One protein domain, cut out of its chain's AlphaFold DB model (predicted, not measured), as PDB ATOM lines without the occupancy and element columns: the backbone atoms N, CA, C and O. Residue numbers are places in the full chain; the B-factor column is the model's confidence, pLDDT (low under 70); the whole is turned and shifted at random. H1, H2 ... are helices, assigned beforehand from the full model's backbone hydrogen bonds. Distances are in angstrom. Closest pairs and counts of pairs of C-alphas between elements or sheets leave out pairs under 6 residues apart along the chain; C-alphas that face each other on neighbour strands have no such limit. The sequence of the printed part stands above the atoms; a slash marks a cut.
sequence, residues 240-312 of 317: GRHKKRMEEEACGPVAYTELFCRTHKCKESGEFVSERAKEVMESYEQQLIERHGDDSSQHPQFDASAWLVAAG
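Overview. This is residues 240 to 312 of the 317 residues of an uncharacterized protein of Colocasia esculenta (UniProt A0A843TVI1). A chain of four helices, each meeting the next: H1 stands crosswise at H2, H2 and the long H3 make a loosely joined hairpin, and H4 folds back onto H3. The printed part has 73 residues, all helix in class with no named strand, in the order H1, H2, H3, H4. It is compact, with a radius of gyration of the C-alphas of 12.6 A and spans of 29 by 29 by 19 A.

Along the chain. H1 is residues 240 to 250, 15.1 A, from C-alpha 240 at (245.069, 180.208, 274.055). H2 is residues 256 to 264, 12.0 A; H3 is 275 to 292, 25.5 A; H4 is 304 to 311, 10.1 A, ending at (228.013, 185.855, 270.506).

Arrangement. H1 and H2 only just touch, with 3 pairs of C-alphas within 8 A, the closest Lys 243 and Leu 259, 6.3 A. Hairpin H2 and H3 touches through residues 277 to 285 of H3 alone, closest C-alphas His 264 and Ala 277, 6.5 A, at a shallow tilt of 7 degrees, opposite ways. Hairpin H3 and H4 touches, closest C-alphas Ser 283 and Ala 310, 5.1 A. H1 is apart from H3 and H4. In each helix every O i to N i+4 pair is within hydrogen-bond range.

Size, cuts and confidence. The printed part has no cut. The link from H3 to H4 is long. No printed residue is under 70.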
ATOM      1  N   GLY A 240     243.755 179.553 274.080       86.69
ATOM      2  CA  GLY A 240     245.069 180.208 274.055       86.69
ATOM      3  C   GLY A 240     246.221 179.264 273.685       86.69
ATOM      4  O   GLY A 240     247.131 179.659 272.962       86.69
ATOM      5  N   ARG A 241     246.172 177.995 274.115       89.44
ATOM      6  CA  ARG A 241     247.160 176.989 273.691       89.44
ATOM      7  C   ARG A 241     246.979 176.623 272.216       89.44
ATOM      8  O   ARG A 241     247.979 176.409 271.538       89.44
ATOM      9  N   HIS A 242     245.742 176.566 271.722       89.62
ATOM     10  CA  HIS A 242     245.470 176.409 270.293       89.62
ATOM     11  C   HIS A 242     246.004 177.586 269.480       89.62
ATOM     12  O   HIS A 242     246.740 177.351 268.528       89.62
ATOM     13  N   LYS A 243     245.723 178.820 269.912       91.94
ATOM     14  CA  LYS A 243     246.234 180.044 269.287       91.94
ATOM     15  C   LYS A 243     247.749 180.003 269.145       91.94
ATOM     16  O   LYS A 243     248.250 180.109 268.036       91.94
ATOM     17  N   LYS A 244     248.457 179.743 270.248       90.38
ATOM     18  CA  LYS A 244     249.923 179.692 270.250       90.38
ATOM     19  C   LYS A 244     250.472 178.676 269.246       90.38
ATOM     20  O   LYS A 244     251.396 178.988 268.511       90.38
ATOM     21  N   ARG A 245     249.888 177.473 269.199       92.31
ATOM     22  CA  ARG A 245     250.301 176.433 268.242       92.31
ATOM     23  C   ARG A 245     250.072 176.866 266.799       92.31
ATOM     24  O   ARG A 245     250.938 176.648 265.971       92.31
ATOM     25  N   MET A 246     248.933 177.492 266.513       91.50
ATOM     26  CA  MET A 246     248.647 177.986 265.166       91.50
ATOM     27  C   MET A 246     249.584 179.128 264.768       91.50
ATOM     28  O   MET A 246     250.014 179.174 263.627       91.50
ATOM     29  N   GLU A 247     249.930 180.028 265.692       91.81
ATOM     30  CA  GLU A 247     250.877 181.120 265.425       91.81
ATOM     31  C   GLU A 247     252.302 180.596 265.184       91.81
ATOM     32  O   GLU A 247     253.009 181.100 264.312       91.81
ATOM     33  N   GLU A 248     252.709 179.549 265.911       91.75
ATOM     34  CA  GLU A 248     253.963 178.819 265.676       91.75
ATOM     35  C   GLU A 248     253.957 178.102 264.311       91.75
ATOM     36  O   GLU A 248     254.936 178.190 263.575       91.75
ATOM     37  N   GLU A 249     252.854 177.434 263.950       90.19
ATOM     38  CA  GLU A 249     252.670 176.744 262.660       90.19
ATOM     39  C   GLU A 249     252.647 177.725 261.472       90.19
ATOM     40  O   GLU A 249     253.231 177.445 260.427       90.19
ATOM     41  N   ALA A 250     251.993 178.878 261.633       85.81
ATOM     42  CA  ALA A 250     251.852 179.908 260.604       85.81
ATOM     43  C   ALA A 250     253.034 180.893 260.548       85.81
ATOM     44  O   ALA A 250     253.088 181.728 259.648       85.81
ATOM     45  N   CYS A 251     253.970 180.822 261.506       83.50
ATOM     46  CA  CYS A 251     255.060 181.785 261.686       83.50
ATOM     47  C   CYS A 251     254.571 183.253 261.742       83.50
ATOM     48  O   CYS A 251     255.213 184.163 261.213       83.50
ATOM     49  N   GLY A 252     253.419 183.498 262.376       85.31
ATOM     50  CA  GLY A 252     252.768 184.811 262.377       85.31
ATOM     51  C   GLY A 252     251.463 184.857 263.178       85.31
ATOM     52  O   GLY A 252     251.028 183.836 263.708       85.31
ATOM     53  N   PRO A 253     250.833 186.040 263.308       86.25
ATOM     54  CA  PRO A 253     249.583 186.195 264.047       86.25
ATOM     55  C   PRO A 253     248.421 185.481 263.346       86.25
ATOM     56  O   PRO A 253     248.270 185.552 262.129       86.25
ATOM     57  N   VAL A 254     247.555 184.840 264.133       88.00
ATOM     58  CA  VAL A 254     246.387 184.098 263.628       88.00
ATOM     59  C   VAL A 254     245.106 184.861 263.930       88.00
ATOM     60  O   VAL A 254     244.872 185.250 265.078       88.00
ATOM     61  N   ALA A 255     244.269 185.076 262.914       89.62
ATOM     62  CA  ALA A 255     242.973 185.734 263.070       89.62
ATOM     63  C   ALA A 255     242.047 184.951 264.015       89.62
ATOM     64  O   ALA A 255     242.080 183.718 264.077       89.62
ATOM     65  N   TYR A 256     241.192 185.660 264.754       90.38
ATOM     66  CA  TYR A 256     240.258 185.016 265.679       90.38
ATOM     67  C   TYR A 256     239.259 184.098 264.960       90.38
ATOM     68  O   TYR A 256     238.929 183.038 265.486       90.38
ATOM     69  N   THR A 257     238.825 184.465 263.750       91.69
ATOM     70  CA  THR A 257     237.927 183.660 262.905       91.69
ATOM     71  C   THR A 257     238.521 182.295 262.574       91.69
ATOM     72  O   THR A 257     237.858 181.270 262.737       91.69
ATOM     73  N   GLU A 258     239.799 182.271 262.204       91.69
ATOM     74  CA  GLU A 258     240.545 181.055 261.883       91.69
ATOM     75  C   GLU A 258     240.734 180.174 263.124       91.69
ATOM     76  O   GLU A 258     240.448 178.974 263.115       91.69
ATOM     77  N   LEU A 259     241.106 180.786 264.252       92.56
ATOM     78  CA  LEU A 259     241.188 180.088 265.531       92.56
ATOM     79  C   LEU A 259     239.831 179.506 265.955       92.56
ATOM     80  O   LEU A 259     239.779 178.374 266.439       92.56
ATOM     81  N   PHE A 260     238.730 180.235 265.764       91.56
ATOM     82  CA  PHE A 260     237.387 179.750 266.074       91.56
ATOM     83  C   PHE A 260     236.962 178.607 265.141       91.56
ATOM     84  O   PHE A 260     236.454 177.585 265.601       91.56
ATOM     85  N   CYS A 261     237.232 178.714 263.842       91.88
ATOM     86  CA  CYS A 261     236.956 177.651 262.876       91.88
ATOM     87  C   CYS A 261     237.727 176.370 263.209       91.88
ATOM     88  O   CYS A 261     237.131 175.297 263.291       91.88
ATOM     89  N   ARG A 262     239.026 176.474 263.517       90.75
ATOM     90  CA  ARG A 262     239.882 175.347 263.935       90.75
ATOM     91  C   ARG A 262     239.315 174.558 265.111       90.75
ATOM     92  O   ARG A 262     239.603 173.373 265.278       90.75
ATOM     93  N   THR A 263     238.580 175.257 265.961       90.88
ATOM     94  CA  THR A 263     238.091 174.784 267.244       90.88
ATOM     95  C   THR A 263     236.631 174.329 267.179       90.88
ATOM     96  O   THR A 263     236.235 173.453 267.943       90.88
ATOM     97  N   HIS A 264     235.832 174.848 266.254       91.69
ATOM     98  CA  HIS A 264     234.391 174.583 266.189       91.69
ATOM     99  C   HIS A 264     233.952 173.876 264.907       91.69
ATOM    100  O   HIS A 264     232.765 173.603 264.743       91.69
ATOM    101  N   LYS A 265     234.891 173.528 264.020       92.31
ATOM    102  CA  LYS A 265     234.636 172.674 262.859       92.31
ATOM    103  C   LYS A 265     235.143 171.250 263.077       92.31
ATOM    104  O   LYS A 265     236.140 171.009 263.768       92.31
ATOM    105  N   CYS A 266     234.437 170.292 262.489       88.44
ATOM    106  CA  CYS A 266     234.893 168.917 262.369       88.44
ATOM    107  C   CYS A 266     236.064 168.859 261.383       88.44
ATOM    108  O   CYS A 266     236.012 169.457 260.313       88.44
ATOM    109  N   LYS A 267     237.127 168.121 261.721       85.06
ATOM    110  CA  LYS A 267     238.299 167.991 260.838       85.06
ATOM    111  C   LYS A 267     238.011 167.186 259.571       85.06
ATOM    112  O   LYS A 267     238.693 167.391 258.578       85.06
ATOM    113  N   GLU A 268     237.059 166.257 259.636       86.50
ATOM    114  CA  GLU A 268     236.728 165.357 258.526       86.50
ATOM    115  C   GLU A 268     235.758 166.012 257.542       86.50
ATOM    116  O   GLU A 268     236.020 166.005 256.344       86.50
ATOM    117  N   SER A 269     234.665 166.609 258.039       88.81
ATOM    118  CA  SER A 269     233.666 167.261 257.179       88.81
ATOM    119  C   SER A 269     233.973 168.729 256.878       88.81
ATOM    120  O   SER A 269     233.466 169.264 255.900       88.81
ATOM    121  N   GLY A 270     234.772 169.409 257.708       88.56
ATOM    122  CA  GLY A 270     234.988 170.857 257.616       88.56
ATOM    123  C   GLY A 270     233.790 171.703 258.070       88.56
ATOM    124  O   GLY A 270     233.870 172.930 258.073       88.56
ATOM    125  N   GLU A 271     232.692 171.071 258.485       92.19
ATOM    126  CA  GLU A 271     231.468 171.740 258.924       92.19
ATOM    127  C   GLU A 271     231.506 172.078 260.414       92.19
ATOM    128  O   GLU A 271     232.221 171.444 261.196       92.19
ATOM    129  N   PHE A 272     230.716 173.073 260.822       91.25
ATOM    130  CA  PHE A 272     230.563 173.422 262.232       91.25
ATOM    131  C   PHE A 272     229.892 172.291 263.013       91.25
ATOM    132  O   PHE A 272     228.939 171.673 262.551       91.25
ATOM    133  N   VAL A 273     230.375 172.038 264.231       88.00
ATOM    134  CA  VAL A 273     229.834 170.969 265.088       88.00
ATOM    135  C   VAL A 273     228.566 171.363 265.847       88.00
ATOM    136  O   VAL A 273     227.960 170.517 266.501       88.00
ATOM    137  N   SER A 274     228.164 172.632 265.783       87.75
ATOM    138  CA  SER A 274     226.848 173.085 266.228       87.75
ATOM    139  C   SER A 274     226.356 174.268 265.403       87.75
ATOM    140  O   SER A 274     227.158 175.093 264.957       87.75
ATOM    141  N   GLU A 275     225.033 174.365 265.230       88.81
ATOM    142  CA  GLU A 275     224.411 175.472 264.489       88.81
ATOM    143  C   GLU A 275     224.713 176.812 265.165       88.81
ATOM    144  O   GLU A 275     225.152 177.737 264.490       88.81
ATOM    145  N   ARG A 276     224.665 176.888 266.509       87.94
ATOM    146  CA  ARG A 276     225.118 178.079 267.245       87.94
ATOM    147  C   ARG A 276     226.487 178.564 266.800       87.94
ATOM    148  O   ARG A 276     226.670 179.761 266.609       87.94
ATOM    149  N   ALA A 277     227.470 177.664 266.726       89.38
ATOM    150  CA  ALA A 277     228.845 178.040 266.420       89.38
ATOM    151  C   ALA A 277     228.948 178.636 265.013       89.38
ATOM    152  O   ALA A 277     229.668 179.614 264.817       89.38
ATOM    153  N   LYS A 278     228.187 178.081 264.067       92.25
ATOM    154  CA  LYS A 278     228.046 178.619 262.716       92.25
ATOM    155  C   LYS A 278     227.405 180.007 262.733       92.25
ATOM    156  O   LYS A 278     228.017 180.945 262.240       92.25
ATOM    157  N   GLU A 279     226.259 180.167 263.393       92.06
ATOM    158  CA  GLU A 279     225.555 181.453 263.502       92.06
ATOM    159  C   GLU A 279     226.406 182.549 264.164       92.06
ATOM    160  O   GLU A 279     226.398 183.692 263.708       92.06
ATOM    161  N   VAL A 280     227.158 182.227 265.234       92.12
ATOM    162  CA  VAL A 280     228.106 183.180 265.849       92.12
ATOM    163  C   VAL A 280     229.101 183.659 264.803       92.12
ATOM    164  O   VAL A 280     229.357 184.854 264.712       92.12
ATOM    165  N   MET A 281     229.696 182.734 264.052       94.44
ATOM    166  CA  MET A 281     230.767 183.077 263.126       94.44
ATOM    167  C   MET A 281     230.276 183.852 261.922       94.44
ATOM    168  O   MET A 281     230.869 184.876 261.607       94.44
ATOM    169  N   GLU A 282     229.168 183.432 261.320       94.62
ATOM    170  CA  GLU A 282     228.543 184.156 260.213       94.62
ATOM    171  C   GLU A 282     228.139 185.571 260.651       94.62
ATOM    172  O   GLU A 282     228.435 186.552 259.969       94.62
ATOM    173  N   SER A 283     227.547 185.711 261.843       94.25
ATOM    174  CA  SER A 283     227.218 187.026 262.403       94.25
ATOM    175  C   SER A 283     228.465 187.867 262.691       94.25
ATOM    176  O   SER A 283     228.454 189.077 262.465       94.25
ATOM    177  N   TYR A 284     229.546 187.251 263.170       94.88
ATOM    178  CA  TYR A 284     230.794 187.946 263.467       94.88
ATOM    179  C   TYR A 284     231.489 188.449 262.201       94.88
ATOM    180  O   TYR A 284     231.898 189.606 262.154       94.88
ATOM    181  N   GLU A 285     231.576 187.615 261.167       93.75
ATOM    182  CA  GLU A 285     232.128 187.984 259.861       93.75
ATOM    183  C   GLU A 285     231.318 189.118 259.225       93.75
ATOM    184  O   GLU A 285     231.897 190.103 258.769       93.75
ATOM    185  N   GLN A 286     229.984 189.061 259.310       94.44
ATOM    186  CA  GLN A 286     229.118 190.147 258.849       94.44
ATOM    187  C   GLN A 286     229.377 191.461 259.603       94.44
ATOM    188  O   GLN A 286     229.404 192.529 258.994       94.44
ATOM    189  N   GLN A 287     229.593 191.396 260.920       93.88
ATOM    190  CA  GLN A 287     229.928 192.569 261.731       93.88
ATOM    191  C   GLN A 287     231.321 193.128 261.418       93.88
ATOM    192  O   GLN A 287     231.521 194.339 261.506       93.88
ATOM    193  N   LEU A 288     232.286 192.278 261.055       93.94
ATOM    194  CA  LEU A 288     233.602 192.735 260.607       93.94
ATOM    195  C   LEU A 288     233.501 193.471 259.270       93.94
ATOM    196  O   LEU A 288     234.057 194.559 259.147       93.94
ATOM    197  N   ILE A 289     232.732 192.930 258.324       93.56
ATOM    198  CA  ILE A 289     232.462 193.564 257.030       93.56
ATOM    199  C   ILE A 289     231.784 194.927 257.210       93.56
ATOM    200  O   ILE A 289     232.230 195.928 256.655       93.56
ATOM    201  N   GLU A 290     230.737 194.995 258.033       92.62
ATOM    202  CA  GLU A 290     229.986 196.234 258.272       92.62
ATOM    203  C   GLU A 290     230.860 197.348 258.878       92.62
ATOM    204  O   GLU A 290     230.661 198.528 258.588       92.62
ATOM    205  N   ARG A 291     231.840 196.986 259.714       92.12
ATOM    206  CA  ARG A 291     232.680 197.943 260.454       92.12
ATOM    207  C   ARG A 291     233.976 198.310 259.744       92.12
ATOM    208  O   ARG A 291     234.415 199.451 259.857       92.12
ATOM    209  N   HIS A 292     234.593 197.347 259.068       91.94
ATOM    210  CA  HIS A 292     235.950 197.457 258.519       91.94
ATOM    211  C   HIS A 292     235.984 197.308 256.990       91.94
ATOM    212  O   HIS A 292     237.052 197.410 256.397       91.94
ATOM    213  N   GLY A 293     234.827 197.114 256.346       90.50
ATOM    214  CA  GLY A 293     234.692 196.917 254.902       90.50
ATOM    215  C   GLY A 293     234.920 195.468 254.461       90.50
ATOM    216  O   GLY A 293     235.277 194.607 255.259       90.50
ATOM    217  N   ASP A 294     234.729 195.189 253.172       89.56
ATOM    218  CA  ASP A 294     234.853 193.829 252.613       89.56
ATOM    219  C   ASP A 294     236.304 193.310 252.569       89.56
ATOM    220  O   ASP A 294     236.547 192.106 252.465       89.56
ATOM    221  N   ASP A 295     237.291 194.207 252.639       88.12
ATOM    222  CA  ASP A 295     238.705 193.846 252.584       88.12
ATOM    223  C   ASP A 295     239.179 193.248 253.915       88.12
ATOM    224  O   ASP A 295     239.565 193.950 254.850       88.12
ATOM    225  N   SER A 296     239.199 191.915 253.966       80.75
ATOM    226  CA  SER A 296     239.661 191.143 255.126       80.75
ATOM    227  C   SER A 296     241.077 191.487 255.613       80.75
ATOM    228  O   SER A 296     241.388 191.236 256.776       80.75
ATOM    229  N   SER A 297     241.940 192.089 254.782       82.19
ATOM    230  CA  SER A 297     243.281 192.518 255.212       82.19
ATOM    231  C   SER A 297     243.258 193.724 256.157       82.19
ATOM    232  O   SER A 297     244.211 193.945 256.905       82.19
ATOM    233  N   GLN A 298     242.155 194.479 256.156       83.75
ATOM    234  CA  GLN A 298     241.923 195.630 257.030       83.75
ATOM    235  C   GLN A 298     241.231 195.230 258.337       83.75
ATOM    236  O   GLN A 298     241.135 196.039 259.262       83.75
ATOM    237  N   HIS A 299     240.757 193.985 258.438       87.75
ATOM    238  CA  HIS A 299     240.080 193.503 259.633       87.75
ATOM    239  C   HIS A 299     241.084 193.342 260.781       87.75
ATOM    240  O   HIS A 299     242.172 192.789 260.595       87.75
ATOM    241  N   PRO A 300     240.737 193.775 262.005       89.44
ATOM    242  CA  PRO A 300     241.581 193.523 263.163       89.44
ATOM    243  C   PRO A 300     241.644 192.021 263.465       89.44
ATOM    244  O   PRO A 300     240.700 191.274 263.215       89.44
ATOM    245  N   GLN A 301     242.720 191.575 264.126       87.00
ATOM    246  CA  GLN A 301     242.852 190.176 264.564       87.00
ATOM    247  C   GLN A 301     241.675 189.731 265.458       87.00
ATOM    248  O   GLN A 301     241.315 188.552 265.460       87.00
ATOM    249  N   PHE A 302     241.103 190.664 266.226       91.81
ATOM    250  CA  PHE A 302     239.889 190.480 267.019       91.81
ATOM    251  C   PHE A 302     239.190 191.825 267.271       91.81
ATOM    252  O   PHE A 302     239.765 192.723 267.883       91.81
ATOM    253  N   ASP A 303     237.930 191.938 266.856       91.88
ATOM    254  CA  ASP A 303     237.015 193.018 267.243       91.88
ATOM    255  C   ASP A 303     236.078 192.550 268.370       91.88
ATOM    256  O   ASP A 303     235.190 191.721 268.163       91.88
ATOM    257  N   ALA A 304     236.270 193.089 269.576       90.38
ATOM    258  CA  ALA A 304     235.475 192.719 270.746       90.38
ATOM    259  C   ALA A 304     234.013 193.191 270.660       90.38
ATOM    260  O   ALA A 304     233.123 192.546 271.210       90.38
ATOM    261  N   SER A 305     233.753 194.313 269.984       90.44
ATOM    262  CA  SER A 305     232.409 194.883 269.875       90.44
ATOM    263  C   SER A 305     231.567 194.100 268.874       90.44
ATOM    264  O   SER A 305     230.435 193.740 269.190       90.44
ATOM    265  N   ALA A 306     232.140 193.764 267.715       92.38
ATOM    266  CA  ALA A 306     231.536 192.836 266.759       92.38
ATOM    267  C   ALA A 306     231.258 191.471 267.413       92.38
ATOM    268  O   ALA A 306     230.183 190.897 267.239       92.38
ATOM    269  N   TRP A 307     232.188 190.983 268.241       92.44
ATOM    270  CA  TRP A 307     232.037 189.699 268.925       92.44
ATOM    271  C   TRP A 307     230.882 189.699 269.928       92.44
ATOM    272  O   TRP A 307     230.104 188.751 269.969       92.44
ATOM    273  N   LEU A 308     230.731 190.761 270.725       90.38
ATOM    274  CA  LEU A 308     229.634 190.873 271.691       90.38
ATOM    275  C   LEU A 308     228.254 190.891 271.022       90.38
ATOM    276  O   LEU A 308     227.297 190.375 271.598       90.38
ATOM    277  N   VAL A 309     228.155 191.466 269.820       89.75
ATOM    278  CA  VAL A 309     226.922 191.449 269.021       89.75
ATOM    279  C   VAL A 309     226.628 190.031 268.524       89.75
ATOM    280  O   VAL A 309     225.522 189.539 268.724       89.75
ATOM    281  N   ALA A 310     227.627 189.344 267.966       88.81
ATOM    282  CA  ALA A 310     227.467 188.017 267.365       88.81
ATOM    283  C   ALA A 310     227.278 186.874 268.387       88.81
ATOM    284  O   ALA A 310     226.411 186.001 268.259       88.81
ATOM    285  N   ALA A 311     228.082 186.864 269.450       85.06
ATOM    286  CA  ALA A 311     228.013 185.855 270.506       85.06
ATOM    287  C   ALA A 311     226.837 186.095 271.470       85.06
ATOM    288  O   ALA A 311     226.363 185.156 272.121       85.06
ATOM    289  N   GLY A 312     226.335 187.332 271.518       79.31
ATOM    290  CA  GLY A 312     225.341 187.785 272.478       79.31
ATOM    291  C   GLY A 312     225.940 188.034 273.865       79.31
ATOM    292  O   GLY A 312     227.014 187.550 274.225       79.31
TER     293      GLY A 312